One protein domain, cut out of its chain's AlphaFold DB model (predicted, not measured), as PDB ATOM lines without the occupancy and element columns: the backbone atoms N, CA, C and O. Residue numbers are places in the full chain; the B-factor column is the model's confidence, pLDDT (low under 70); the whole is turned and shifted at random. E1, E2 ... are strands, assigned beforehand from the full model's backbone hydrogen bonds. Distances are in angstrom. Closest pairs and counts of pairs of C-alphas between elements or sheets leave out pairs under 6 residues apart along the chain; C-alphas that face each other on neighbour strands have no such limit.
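AT A GLANCE: This is residues 3 to 95 of the 115 residues of an uncharacterized protein of Desulfuromonadales bacterium (UniProt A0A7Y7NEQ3). You are looking at one long, twisted wall of five strands, E3 to E7, with a small hairpin, E1 and E2, set off from it toward one end of the long axis. The long stretch of residues 16 to 33, without a named element, runs from the hairpin back along the sheet to the start of E3. The printed part has 93 residues with no named helix and seven named strands, E1 to E7 in chain order; the large sheet has the order E3, E4, E5, E6, E7, the small one E1, E2, and both are antiparallel. The class is all strand, and the whole is a loose rod with a radius of gyration of the C-alphas of 16.1 A and spans of 53 by 26 by 18 A.

IN THESE COORDINATES: Find C-alpha 3 at (102.152, 146.506, 277.137); here E1 begins, residues 3 to 5. E2 follows with residues 11 to 15. After the long link look for C-alpha 34 at (104.112, 159.189, 261.719), where E3, residues 34 to 40, sets out for 18.5 A. E4 covers residues 43 to 51 over 26.9 A, and E5 residues 54 to 65 over 35.6 A. E6, residues 70 to 82, is the longest strand with 13 residues and 37.8 A. E7, residues 85 to 94, measures 24.6 A, bends by 56 degrees at residue 88 and ends at C-alpha 94, (108.706, 171.850, 276.495).

HOW THE PARTS SIT: Begin with the large sheet, a meander, each strand the antiparallel neighbour of the one before. E3, an edge strand, forms a hairpin with E4 at 164 degrees between directions; N 38 and O 45 are 2.9 A apart, within hydrogen-bond range. E4 and E5 form the next hairpin at 168 degrees, with N 46 and O 60 at 2.9 A. E5 and E6 follow at 165 degrees, also a hairpin, with N 59 and O 77 at 2.8 A. The hairpin of E6 and E7 stands at 154 degrees, with N 80 and O 90 at 2.8 A; E7 is the other edge strand. From edge to edge the strands' lines turn by 54 degrees and the way across by 43 degrees. Turn now to the hairpin of E1 and E2, at 143 degrees, where N 4 and O 12 are 2.9 A apart. E2 and E3 are apart, and E2 and E6 are only just apart, closest 8.1 A.

THE WHOLE: The two C-alphas farthest apart, those of Asp 8 and Ser 84, are 53.9 A from each other. The printed part has no cut. The link from E2 to E3, 18 residues, is long; the other links are tight. The mean pLDDT of the printed part is 97.0, and no printed residue is under 70.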
ATOM      1  N   VAL A   3     102.370 147.868 276.650       94.38
ATOM      2  CA  VAL A   3     102.152 146.506 277.137       94.38
ATOM      3  C   VAL A   3     103.450 146.023 277.773       94.38
ATOM      4  O   VAL A   3     104.520 146.187 277.190       94.38
ATOM      5  N   ILE A   4     103.365 145.472 278.982       92.38
ATOM      6  CA  ILE A   4     104.516 144.974 279.739       92.38
ATOM      7  C   ILE A   4     104.382 143.464 279.901       92.38
ATOM      8  O   ILE A   4     103.294 142.955 280.167       92.38
ATOM      9  N   ARG A   5     105.501 142.755 279.741       93.44
ATOM     10  CA  ARG A   5     105.580 141.320 280.004       93.44
ATOM     11  C   ARG A   5     105.782 141.068 281.496       93.44
ATOM     12  O   ARG A   5     106.725 141.595 282.085       93.44
ATOM     13  N   SER A   6     104.914 140.252 282.072       91.88
ATOM     14  CA  SER A   6     105.001 139.772 283.450       91.88
ATOM     15  C   SER A   6     106.009 138.636 283.600       91.88
ATOM     16  O   SER A   6     106.467 138.055 282.615       91.88
ATOM     17  N   ALA A   7     106.337 138.294 284.847       93.81
ATOM     18  CA  ALA A   7     107.254 137.196 285.161       93.81
ATOM     19  C   ALA A   7     106.754 135.828 284.660       93.81
ATOM     20  O   ALA A   7     107.558 134.992 284.267       93.81
ATOM     21  N   ASP A   8     105.435 135.629 284.614       94.38
ATOM     22  CA  ASP A   8     104.778 134.432 284.070       94.38
ATOM     23  C   ASP A   8     104.704 134.417 282.527       94.38
ATOM     24  O   ASP A   8     104.136 133.505 281.933       94.38
ATOM     25  N   GLY A   9     105.263 135.432 281.861       94.44
ATOM     26  CA  GLY A   9     105.265 135.567 280.408       94.44
ATOM     27  C   GLY A   9     104.019 136.233 279.818       94.44
ATOM     28  O   GLY A   9     104.054 136.572 278.628       94.44
ATOM     29  N   SER A  10     102.974 136.484 280.619       96.12
ATOM     30  CA  SER A  10     101.753 137.170 280.183       96.12
ATOM     31  C   SER A  10     102.031 138.616 279.755       96.12
ATOM     32  O   SER A  10     102.958 139.268 280.240       96.12
ATOM     33  N   LEU A  11     101.240 139.121 278.805       95.94
ATOM     34  CA  LEU A  11     101.318 140.498 278.321       95.94
ATOM     35  C   LEU A  11     100.183 141.323 278.925       95.94
ATOM     36  O   LEU A  11      99.018 141.115 278.600       95.94
ATOM     37  N   ASN A  12     100.540 142.298 279.755       95.12
ATOM     38  CA  ASN A  12      99.589 143.162 280.439       95.12
ATOM     39  C   ASN A  12      99.569 144.552 279.812       95.12
ATOM     40  O   ASN A  12     100.593 145.239 279.748       95.12
ATOM     41  N   LEU A  13      98.392 144.984 279.360       95.94
ATOM     42  CA  LEU A  13      98.169 146.361 278.938       95.94
ATOM     43  C   LEU A  13      98.237 147.276 280.164       95.94
ATOM     44  O   LEU A  13      97.382 147.196 281.038       95.94
ATOM     45  N   VAL A  14      99.228 148.168 280.210       95.69
ATOM     46  CA  VAL A  14      99.402 149.102 281.337       95.69
ATOM     47  C   VAL A  14      98.973 150.524 281.007       95.69
ATOM     48  O   VAL A  14      98.589 151.266 281.906       95.69
ATOM     49  N   LYS A  15      99.033 150.925 279.730       96.94
ATOM     50  CA  LYS A  15      98.583 152.248 279.281       96.94
ATOM     51  C   LYS A  15      98.003 152.218 277.875       96.94
ATOM     52  O   LYS A  15      98.492 151.516 276.989       96.94
ATOM     53  N   ARG A  16      97.013 153.070 277.629       97.69
ATOM     54  CA  ARG A  16      96.447 153.328 276.305       97.69
ATOM     55  C   ARG A  16      96.372 154.829 276.079       97.69
ATOM     56  O   ARG A  16      95.926 155.548 276.956       97.69
ATOM     57  N   ASN A  17      96.794 155.259 274.899       98.12
ATOM     58  CA  ASN A  17      96.624 156.613 274.404       98.12
ATOM     59  C   ASN A  17      96.267 156.500 272.917       98.12
ATOM     60  O   ASN A  17      96.911 155.725 272.204       98.12
ATOM     61  N   ASN A  18      95.227 157.215 272.493       96.75
ATOM     62  CA  ASN A  18      94.715 157.194 271.119       96.75
ATOM     63  C   ASN A  18      95.005 158.503 270.351       96.75
ATOM     64  O   ASN A  18      94.518 158.661 269.241       96.75
ATOM     65  N   LYS A  19      95.747 159.443 270.951       97.50
ATOM     66  CA  LYS A  19      96.072 160.777 270.415       97.50
ATOM     67  C   LYS A  19      97.565 160.984 270.136       97.50
ATOM     68  O   LYS A  19      97.930 161.856 269.363       97.50
ATOM     69  N   VAL A  20      98.439 160.202 270.775       97.69
ATOM     70  CA  VAL A  20      99.901 160.349 270.670       97.69
ATOM     71  C   VAL A  20     100.427 160.063 269.264       97.69
ATOM     72  O   VAL A  20     101.469 160.591 268.910       97.69
ATOM     73  N   VAL A  21      99.723 159.237 268.484       97.31
ATOM     74  CA  VAL A  21      99.968 159.049 267.049       97.31
ATOM     75  C   VAL A  21      98.935 159.877 266.302       97.31
ATOM     76  O   VAL A  21      97.740 159.744 266.569       97.31
ATOM     77  N   TYR A  22      99.398 160.745 265.408       97.06
ATOM     78  CA  TYR A  22      98.530 161.671 264.682       97.06
ATOM     79  C   TYR A  22      97.690 160.955 263.617       97.06
ATOM     80  O   TYR A  22      97.910 159.785 263.303       97.06
ATOM     81  N   CYS A  23      96.706 161.661 263.052       96.06
ATOM     82  CA  CYS A  23      95.934 161.131 261.935       96.06
ATOM     83  C   CYS A  23      96.814 160.957 260.685       96.06
ATOM     84  O   CYS A  23      97.734 161.742 260.456       96.06
ATOM     85  N   SER A  24      96.487 159.981 259.834       96.88
ATOM     86  CA  SER A  24      97.260 159.648 258.624       96.88
ATOM     87  C   SER A  24      97.262 160.736 257.541       96.88
ATOM     88  O   SER A  24      97.930 160.594 256.522       96.88
ATOM     89  N   THR A  25      96.514 161.822 257.735       96.75
ATOM     90  CA  THR A  25      96.463 162.987 256.836       96.75
ATOM     91  C   THR A  25      96.923 164.280 257.512       96.75
ATOM     92  O   THR A  25      96.884 165.351 256.911       96.75
ATOM     93  N   CYS A  26      97.384 164.203 258.764       96.69
ATOM     94  CA  CYS A  26      97.751 165.363 259.573       96.69
ATOM     95  C   CYS A  26      99.151 165.919 259.234       96.69
ATOM     96  O   CYS A  26      99.578 166.909 259.820       96.69
ATOM     97  N   GLY A  27      99.882 165.308 258.297       97.06
ATOM     98  CA  GLY A  27     101.234 165.696 257.884       97.06
ATOM     99  C   GLY A  27     101.294 166.759 256.788       97.06
ATOM    100  O   GLY A  27     102.374 167.023 256.260       97.06
ATOM    101  N   GLY A  28     100.173 167.384 256.418       96.19
ATOM    102  CA  GLY A  28     100.128 168.373 255.338       96.19
ATOM    103  C   GLY A  28     100.309 167.727 253.961       96.19
ATOM    104  O   GLY A  28      99.736 166.675 253.693       96.19
ATOM    105  N   MET A  29     101.124 168.328 253.086       97.06
ATOM    106  CA  MET A  29     101.389 167.759 251.752       97.06
ATOM    107  C   MET A  29     102.151 166.429 251.811       97.06
ATOM    108  O   MET A  29     102.143 165.686 250.835       97.06
ATOM    109  N   MET A  30     102.802 166.119 252.939       96.38
ATOM    110  CA  MET A  30     103.549 164.871 253.123       96.38
ATOM    111  C   MET A  30     102.662 163.680 253.533       96.38
ATOM    112  O   MET A  30     103.149 162.554 253.552       96.38
ATOM    113  N   GLY A  31     101.370 163.897 253.814       97.56
ATOM    114  CA  GLY A  31     100.430 162.821 254.139       97.56
ATOM    115  C   GLY A  31     100.516 162.370 255.597       97.56
ATOM    116  O   GLY A  31     100.183 163.148 256.491       97.56
ATOM    117  N   ASP A  32     100.917 161.119 255.834       98.12
ATOM    118  CA  ASP A  32     101.013 160.549 257.182       98.12
ATOM    119  C   ASP A  32     102.267 161.080 257.889       98.12
ATOM    120  O   ASP A  32     103.384 160.831 257.425       98.12
ATOM    121  N   PRO A  33     102.121 161.811 259.006       98.38
ATOM    122  CA  PRO A  33     103.272 162.366 259.684       98.38
ATOM    123  C   PRO A  33     104.032 161.342 260.534       98.38
ATOM    124  O   PRO A  33     105.128 161.657 260.989       98.38
ATOM    125  N   PHE A  34     103.493 160.152 260.809       98.50
ATOM    126  CA  PHE A  34     104.112 159.189 261.719       98.50
ATOM    127  C   PHE A  34     105.443 158.646 261.174       98.50
ATOM    128  O   PHE A  34     105.486 157.955 260.161       98.50
ATOM    129  N   GLN A  35     106.543 158.923 261.880       98.38
ATOM    130  CA  GLN A  35     107.888 158.467 261.495       98.38
ATOM    131  C   GLN A  35     108.338 157.222 262.260       98.38
ATOM    132  O   GLN A  35     109.256 156.522 261.836       98.38
ATOM    133  N   GLY A  36     107.709 156.935 263.400       98.06
ATOM    134  CA  GLY A  36     107.985 155.728 264.164       98.06
ATOM    135  C   GLY A  36     108.004 155.935 265.671       98.06
ATOM    136  O   GLY A  36     107.728 157.010 266.210       98.06
ATOM    137  N   ILE A  37     108.344 154.843 266.354       97.94
ATOM    138  CA  ILE A  37     108.461 154.766 267.808       97.94
ATOM    139  C   ILE A  37     109.825 154.175 268.152       97.94
ATOM    140  O   ILE A  37     110.214 153.137 267.619       97.94
ATOM    141  N   SER A  38     110.528 154.799 269.094       97.56
ATOM    142  CA  SER A  38     111.714 154.228 269.729       97.56
ATOM    143  C   SER A  38     111.383 153.822 271.160       97.56
ATOM    144  O   SER A  38     110.883 154.631 271.941       97.56
ATOM    145  N   ALA A  39     111.681 152.574 271.518       94.81
ATOM    146  CA  ALA A  39     111.547 152.070 272.879       94.81
ATOM    147  C   ALA A  39     112.930 151.704 273.425       94.81
ATOM    148  O   ALA A  39     113.603 150.803 272.926       94.81
ATOM    149  N   ARG A  40     113.357 152.412 274.470       94.31
ATOM    150  CA  ARG A  40     114.581 152.139 275.232       94.31
ATOM    151  C   ARG A  40     114.213 151.807 276.675       94.31
ATOM    152  O   ARG A  40     113.057 151.897 277.088       94.31
ATOM    153  N   LYS A  41     115.201 151.407 277.479       92.69
ATOM    154  CA  LYS A  41     114.986 151.086 278.897       92.69
ATOM    155  C   LYS A  41     114.307 152.263 279.610       92.69
ATOM    156  O   LYS A  41     114.955 153.266 279.877       92.69
ATOM    157  N   LYS A  42     113.027 152.090 279.966       94.19
ATOM    158  CA  LYS A  42     112.183 153.076 280.670       94.19
ATOM    159  C   LYS A  42     111.906 154.373 279.897       94.19
ATOM    160  O   LYS A  42     111.476 155.337 280.524       94.19
ATOM    161  N   THR A  43     112.088 154.376 278.577       97.75
ATOM    162  CA  THR A  43     111.846 155.543 277.719       97.75
ATOM    163  C   THR A  43     111.131 155.122 276.445       97.75
ATOM    164  O   THR A  43     111.535 154.157 275.797       97.75
ATOM    165  N   ILE A  44     110.088 155.859 276.081       97.75
ATOM    166  CA  ILE A  44     109.374 155.719 274.814       97.75
ATOM    167  C   ILE A  44     109.385 157.078 274.130       97.75
ATOM    168  O   ILE A  44     109.027 158.080 274.743       97.75
ATOM    169  N   THR A  45     109.754 157.097 272.858       98.56
ATOM    170  CA  THR A  45     109.741 158.298 272.030       98.56
ATOM    171  C   THR A  45     108.892 158.048 270.796       98.56
ATOM    172  O   THR A  45     109.053 157.016 270.146       98.56
ATOM    173  N   VAL A  46     107.997 158.982 270.481       98.62
ATOM    174  CA  VAL A  46     107.169 158.977 269.270       98.62
ATOM    175  C   VAL A  46     107.572 160.167 268.415       98.62
ATOM    176  O   VAL A  46     107.639 161.292 268.922       98.62
ATOM    177  N   SER A  47     107.844 159.917 267.137       98.75
ATOM    178  CA  SER A  47     108.345 160.925 266.206       98.75
ATOM    179  C   SER A  47     107.371 161.142 265.057       98.75
ATOM    180  O   SER A  47     106.864 160.188 264.465       98.75
ATOM    181  N   HIS A  48     107.151 162.413 264.740       98.75
ATOM    182  CA  HIS A  48     106.332 162.866 263.627       98.75
ATOM    183  C   HIS A  48     107.106 163.865 262.771       98.75
ATOM    184  O   HIS A  48     107.934 164.614 263.294       98.75
ATOM    185  N   PHE A  49     106.815 163.891 261.475       98.56
ATOM    186  CA  PHE A  49     107.395 164.819 260.517       98.56
ATOM    187  C   PHE A  49     106.390 165.130 259.417       98.56
ATOM    188  O   PHE A  49     105.768 164.221 258.875       98.56
ATOM    189  N   GLY A  50     106.239 166.400 259.066       98.19
ATOM    190  CA  GLY A  50     105.305 166.800 258.025       98.19
ATOM    191  C   GLY A  50     105.520 168.227 257.550       98.19
ATOM    192  O   GLY A  50     106.527 168.867 257.850       98.19
ATOM    193  N   GLY A  51     104.544 168.725 256.796       97.69
ATOM    194  CA  GLY A  51     104.509 170.085 256.276       97.69
ATOM    195  C   GLY A  51     104.415 170.147 254.753       97.69
ATOM    196  O   GLY A  51     103.842 169.274 254.101       97.69
ATOM    197  N   SER A  52     104.930 171.237 254.192       97.00
ATOM    198  CA  SER A  52     105.033 171.484 252.750       97.00
ATOM    199  C   SER A  52     106.345 172.227 252.452       97.00
ATOM    200  O   SER A  52     107.419 171.659 252.646       97.00
ATOM    201  N   ALA A  53     106.274 173.495 252.034       97.75
ATOM    202  CA  ALA A  53     107.432 174.380 251.947       97.75
ATOM    203  C   ALA A  53     108.037 174.619 253.338       97.75
ATOM    204  O   ALA A  53     109.238 174.457 253.522       97.75
ATOM    205  N   TRP A  54     107.197 174.898 254.338       97.81
ATOM    206  CA  TRP A  54     107.590 174.825 255.744       97.81
ATOM    207  C   TRP A  54     107.404 173.408 256.258       97.81
ATOM    208  O   TRP A  54     106.310 172.842 256.160       97.81
ATOM    209  N   ARG A  55     108.478 172.844 256.800       98.31
ATOM    210  CA  ARG A  55     108.503 171.518 257.404       98.31
ATOM    211  C   ARG A  55     108.542 171.642 258.915       98.31
ATOM    212  O   ARG A  55     109.022 172.638 259.462       98.31
ATOM    213  N   TRP A  56     108.021 170.623 259.578       98.44
ATOM    214  CA  TRP A  56     108.026 170.512 261.023       98.44
ATOM    215  C   TRP A  56     108.346 169.085 261.453       98.44
ATOM    216  O   TRP A  56     108.025 168.125 260.751       98.44
ATOM    217  N   ALA A  57     108.969 168.954 262.618       98.44
ATOM    218  CA  ALA A  57     109.185 167.683 263.288       98.44
ATOM    219  C   ALA A  57     108.733 167.794 264.743       98.44
ATOM    220  O   ALA A  57     109.065 168.764 265.421       98.44
ATOM    221  N   THR A  58     108.021 166.781 265.231       98.62
ATOM    222  CA  THR A  58     107.606 166.710 266.634       98.62
ATOM    223  C   THR A  58     108.085 165.408 267.242       98.62
ATOM    224  O   THR A  58     107.710 164.321 266.800       98.62
ATOM    225  N   THR A  59     108.887 165.512 268.298       98.69
ATOM    226  CA  THR A  59     109.364 164.370 269.075       98.69
ATOM    227  C   THR A  59     108.797 164.438 270.485       98.69
ATOM    228  O   THR A  59     109.115 165.340 271.257       98.69
ATOM    229  N   THR A  60     107.968 163.455 270.833       98.81
ATOM    230  CA  THR A  60     107.331 163.343 272.152       98.81
ATOM    231  C   THR A  60     107.970 162.197 272.923       98.81
ATOM    232  O   THR A  60     107.963 161.060 272.457       98.81
ATOM    233  N   THR A  61     108.523 162.480 274.099       98.75
ATOM    234  CA  THR A  61     109.241 161.501 274.923       98.75
ATOM    235  C   THR A  61     108.560 161.303 276.269       98.75
ATOM    236  O   THR A  61     108.282 162.258 276.997       98.75
ATOM    237  N   PHE A  62     108.363 160.036 276.622       98.62
ATOM    238  CA  PHE A  62     107.807 159.577 277.885       98.62
ATOM    239  C   PHE A  62     108.823 158.724 278.630       98.62
ATOM    240  O   PHE A  62     109.426 157.825 278.044       98.62
ATOM    241  N   ASN A  63     108.943 158.935 279.938       98.38
ATOM    242  CA  ASN A  63     109.737 158.074 280.808       98.38
ATOM    243  C   ASN A  63     108.869 157.383 281.854       98.38
ATOM    244  O   ASN A  63     107.869 157.929 282.320       98.38
ATOM    245  N   TYR A  64     109.297 156.198 282.280       97.81
ATOM    246  CA  TYR A  64     108.716 155.543 283.445       97.81
ATOM    247  C   TYR A  64     109.207 156.201 284.742       97.81
ATOM    248  O   TYR A  64     110.380 156.074 285.116       97.81
ATOM    249  N   SER A  65     108.302 156.861 285.459       96.94
ATOM    250  CA  SER A  65     108.527 157.396 286.797       96.94
ATOM    251  C   SER A  65     108.441 156.273 287.823       96.94
ATOM    252  O   SER A  65     107.385 155.688 288.046       96.94
ATOM    253  N   ARG A  66     109.562 155.982 288.494       95.75
ATOM    254  CA  ARG A  66     109.571 155.027 289.619       95.75
ATOM    255  C   ARG A  66     108.834 155.572 290.840       95.75
ATOM    256  O   ARG A  66     108.305 154.787 291.610       95.75
ATOM    257  N   LYS A  67     108.833 156.898 291.014       96.12
ATOM    258  CA  LYS A  67     108.191 157.575 292.146       96.12
ATOM    259  C   LYS A  67     106.671 157.476 292.055       96.12
ATOM    260  O   LYS A  67     106.027 157.174 293.045       96.12
ATOM    261  N   ASP A  68     106.131 157.710 290.861       96.19
ATOM    262  CA  ASP A  68     104.684 157.721 290.622       96.19
ATOM    263  C   ASP A  68     104.177 156.402 290.010       96.19
ATOM    264  O   ASP A  68     103.003 156.278 289.684       96.19
ATOM    265  N   ASN A  69     105.073 155.425 289.829       95.62
ATOM    266  CA  ASN A  69     104.799 154.104 289.265       95.62
ATOM    267  C   ASN A  69     104.042 154.144 287.917       95.62
ATOM    268  O   ASN A  69     103.150 153.335 287.667       95.62
ATOM    269  N   THR A  70     104.374 155.108 287.051       96.94
ATOM    270  CA  THR A  70     103.651 155.333 285.789       96.94
ATOM    271  C   THR A  70     104.523 155.948 284.691       96.94
ATOM    272  O   THR A  70     105.630 156.418 284.946       96.94
ATOM    273  N   TRP A  71     104.034 155.940 283.450       97.81
ATOM    274  CA  TRP A  71     104.674 156.576 282.296       97.81
ATOM    275  C   TRP A  71     104.233 158.031 282.187       97.81
ATOM    276  O   TRP A  71     103.037 158.297 282.133       97.81
ATOM    277  N   GLN A  72     105.187 158.959 282.139       98.38
ATOM    278  CA  GLN A  72     104.922 160.398 282.159       98.38
ATOM    279  C   GLN A  72     105.637 161.113 281.020       98.38
ATOM    280  O   GLN A  72     106.748 160.728 280.647       98.38
ATOM    281  N   LEU A  73     105.009 162.163 280.494       98.62
ATOM    282  CA  LEU A  73     105.610 163.052 279.507       98.62
ATOM    283  C   LEU A  73     106.807 163.783 280.125       98.62
ATOM    284  O   LEU A  73     106.677 164.429 281.161       98.62
ATOM    285  N   VAL A  74     107.968 163.718 279.474       98.44
ATOM    286  CA  VAL A  74     109.199 164.371 279.956       98.44
ATOM    287  C   VAL A  74     109.781 165.383 278.980       98.44
ATOM    288  O   VAL A  74     110.553 166.242 279.401       98.44
ATOM    289  N   LEU A  75     109.425 165.295 277.698       98.50
ATOM    290  CA  LEU A  75     109.859 166.245 276.680       98.50
ATOM    291  C   LEU A  75     108.906 166.218 275.484       98.50
ATOM    292  O   LEU A  75     108.615 165.144 274.957       98.50
ATOM    293  N   VAL A  76     108.524 167.399 275.008       98.62
ATOM    294  CA  VAL A  76     108.083 167.617 273.625       98.62
ATOM    295  C   VAL A  76     109.084 168.550 272.956       98.62
ATOM    296  O   VAL A  76     109.309 169.659 273.440       98.62
ATOM    297  N   GLN A  77     109.702 168.100 271.869       98.56
ATOM    298  CA  GLN A  77     110.543 168.925 271.006       98.56
ATOM    299  C   GLN A  77     109.809 169.172 269.691       98.56
ATOM    300  O   GLN A  77     109.393 168.212 269.046       98.56
ATOM    301  N   ASN A  78     109.666 170.442 269.322       98.38
ATOM    302  CA  ASN A  78     109.097 170.884 268.058       98.38
ATOM    303  C   ASN A  78     110.173 171.621 267.271       98.38
ATOM    304  O   ASN A  78     110.708 172.620 267.753       98.38
ATOM    305  N   ASP A  79     110.441 171.148 266.067       98.38
ATOM    306  CA  ASP A  79     111.402 171.744 265.156       98.38
ATOM    307  C   ASP A  79     110.679 172.229 263.896       98.38
ATOM    308  O   ASP A  79     109.711 171.605 263.461       98.38
ATOM    309  N   SER A  80     111.126 173.333 263.299       98.25
ATOM    310  CA  SER A  80     110.589 173.838 262.034       98.25
ATOM    311  C   SER A  80     111.656 174.525 261.192       98.25
ATOM    312  O   SER A  80     112.527 175.209 261.725       98.25
ATOM    313  N   PHE A  81     111.586 174.333 259.878       98.25
ATOM    314  CA  PHE A  81     112.512 174.913 258.909       98.25
ATOM    315  C   PHE A  81     111.846 175.040 257.537       98.25
ATOM    316  O   PHE A  81     110.877 174.336 257.230       98.25
ATOM    317  N   HIS A  82     112.380 175.922 256.695       98.19
ATOM    318  CA  HIS A  82     111.943 176.032 255.309       98.19
ATOM    319  C   HIS A  82     112.688 175.010 254.437       98.19
ATOM    320  O   HIS A  82     113.891 174.823 254.568       98.19
ATOM    321  N   ALA A  83     112.001 174.342 253.508       96.38
ATOM    322  CA  ALA A  83     112.570 173.250 252.718       96.38
ATOM    323  C   ALA A  83     113.733 173.681 251.805       96.38
ATOM    324  O   ALA A  83     114.573 172.847 251.475       96.38
ATOM    325  N   SER A  84     113.783 174.956 251.402       97.44
ATOM    326  CA  SER A  84     114.902 175.520 250.628       97.44
ATOM    327  C   SER A  84     116.091 175.954 251.487       97.44
ATOM    328  O   SER A  84     117.108 176.356 250.936       97.44
ATOM    329  N   ASP A  85     115.939 175.941 252.809       96.81
ATOM    330  CA  ASP A  85     116.929 176.432 253.760       96.81
ATOM    331  C   ASP A  85     116.888 175.591 255.054       96.81
ATOM    332  O   ASP A  85     116.413 176.038 256.102       96.81
ATOM    333  N   PRO A  86     117.300 174.312 254.969       92.50
ATOM    334  CA  PRO A  86     117.182 173.367 256.076       92.50
ATOM    335  C   PRO A  86     118.149 173.641 257.232       92.50
ATOM    336  O   PRO A  86     117.954 173.094 258.316       92.50
ATOM    337  N   GLU A  87     119.179 174.464 257.022       94.38
ATOM    338  CA  GLU A  87     120.145 174.825 258.067       94.38
ATOM    339  C   GLU A  87     119.563 175.848 259.052       94.38
ATOM    340  O   GLU A  87     119.902 175.827 260.237       94.38
ATOM    341  N   ASN A  88     118.620 176.684 258.606       95.44
ATOM    342  CA  ASN A  88     117.917 177.653 259.447       95.44
ATOM    343  C   ASN A  88     116.744 177.011 260.213       95.44
ATOM    344  O   ASN A  88     115.567 177.330 260.023       95.44
ATOM    345  N   LEU A  89     117.086 176.083 261.110       96.19
ATOM    346  CA  LEU A  89     116.155 175.376 261.990       96.19
ATOM    347  C   LEU A  89     115.755 176.221 263.209       96.19
ATOM    348  O   LEU A  89     116.598 176.684 263.975       96.19
ATOM    349  N   THR A  90     114.455 176.312 263.472       97.88
ATOM    350  CA  THR A  90     113.920 176.751 264.767       97.88
ATOM    351  C   THR A  90     113.570 175.532 265.612       97.88
ATOM    352  O   THR A  90     112.828 174.674 265.146       97.88
ATOM    353  N   SER A  91     114.051 175.467 266.858       97.81
ATOM    354  CA  SER A  91     113.743 174.380 267.800       97.81
ATOM    355  C   SER A  91     113.147 174.916 269.099       97.81
ATOM    356  O   SER A  91     113.663 175.866 269.693       97.81
ATOM    357  N   LYS A  92     112.062 174.294 269.568       97.94
ATOM    358  CA  LYS A  92     111.392 174.613 270.832       97.94
ATOM    359  C   LYS A  92     111.194 173.351 271.661       97.94
ATOM    360  O   LYS A  92     110.621 172.372 271.191       97.94
ATOM    361  N   GLN A  93     111.620 173.396 272.921       98.19
ATOM    362  CA  GLN A  93     111.446 172.296 273.871       98.19
ATOM    363  C   GLN A  93     110.506 172.683 275.010       98.19
ATOM    364  O   GLN A  93     110.679 173.738 275.625       98.19
ATOM    365  N   HIS A  94     109.588 171.777 275.336       98.25
ATOM    366  CA  HIS A  94     108.706 171.850 276.495       98.25
ATOM    367  C   HIS A  94     108.997 170.693 277.453       98.25
ATOM    368  O   HIS A  94     109.090 169.544 277.013       98.25
ATOM    369  N   LYS A  95     109.176 170.990 278.745       98.00
ATOM    370  CA  LYS A  95     109.559 170.029 279.793       98.00
ATOM    371  C   LYS A  95     108.844 170.319 281.123       98.00
ATOM    372  O   LYS A  95     108.642 171.488 281.461       98.00
TER     373      LYS A  95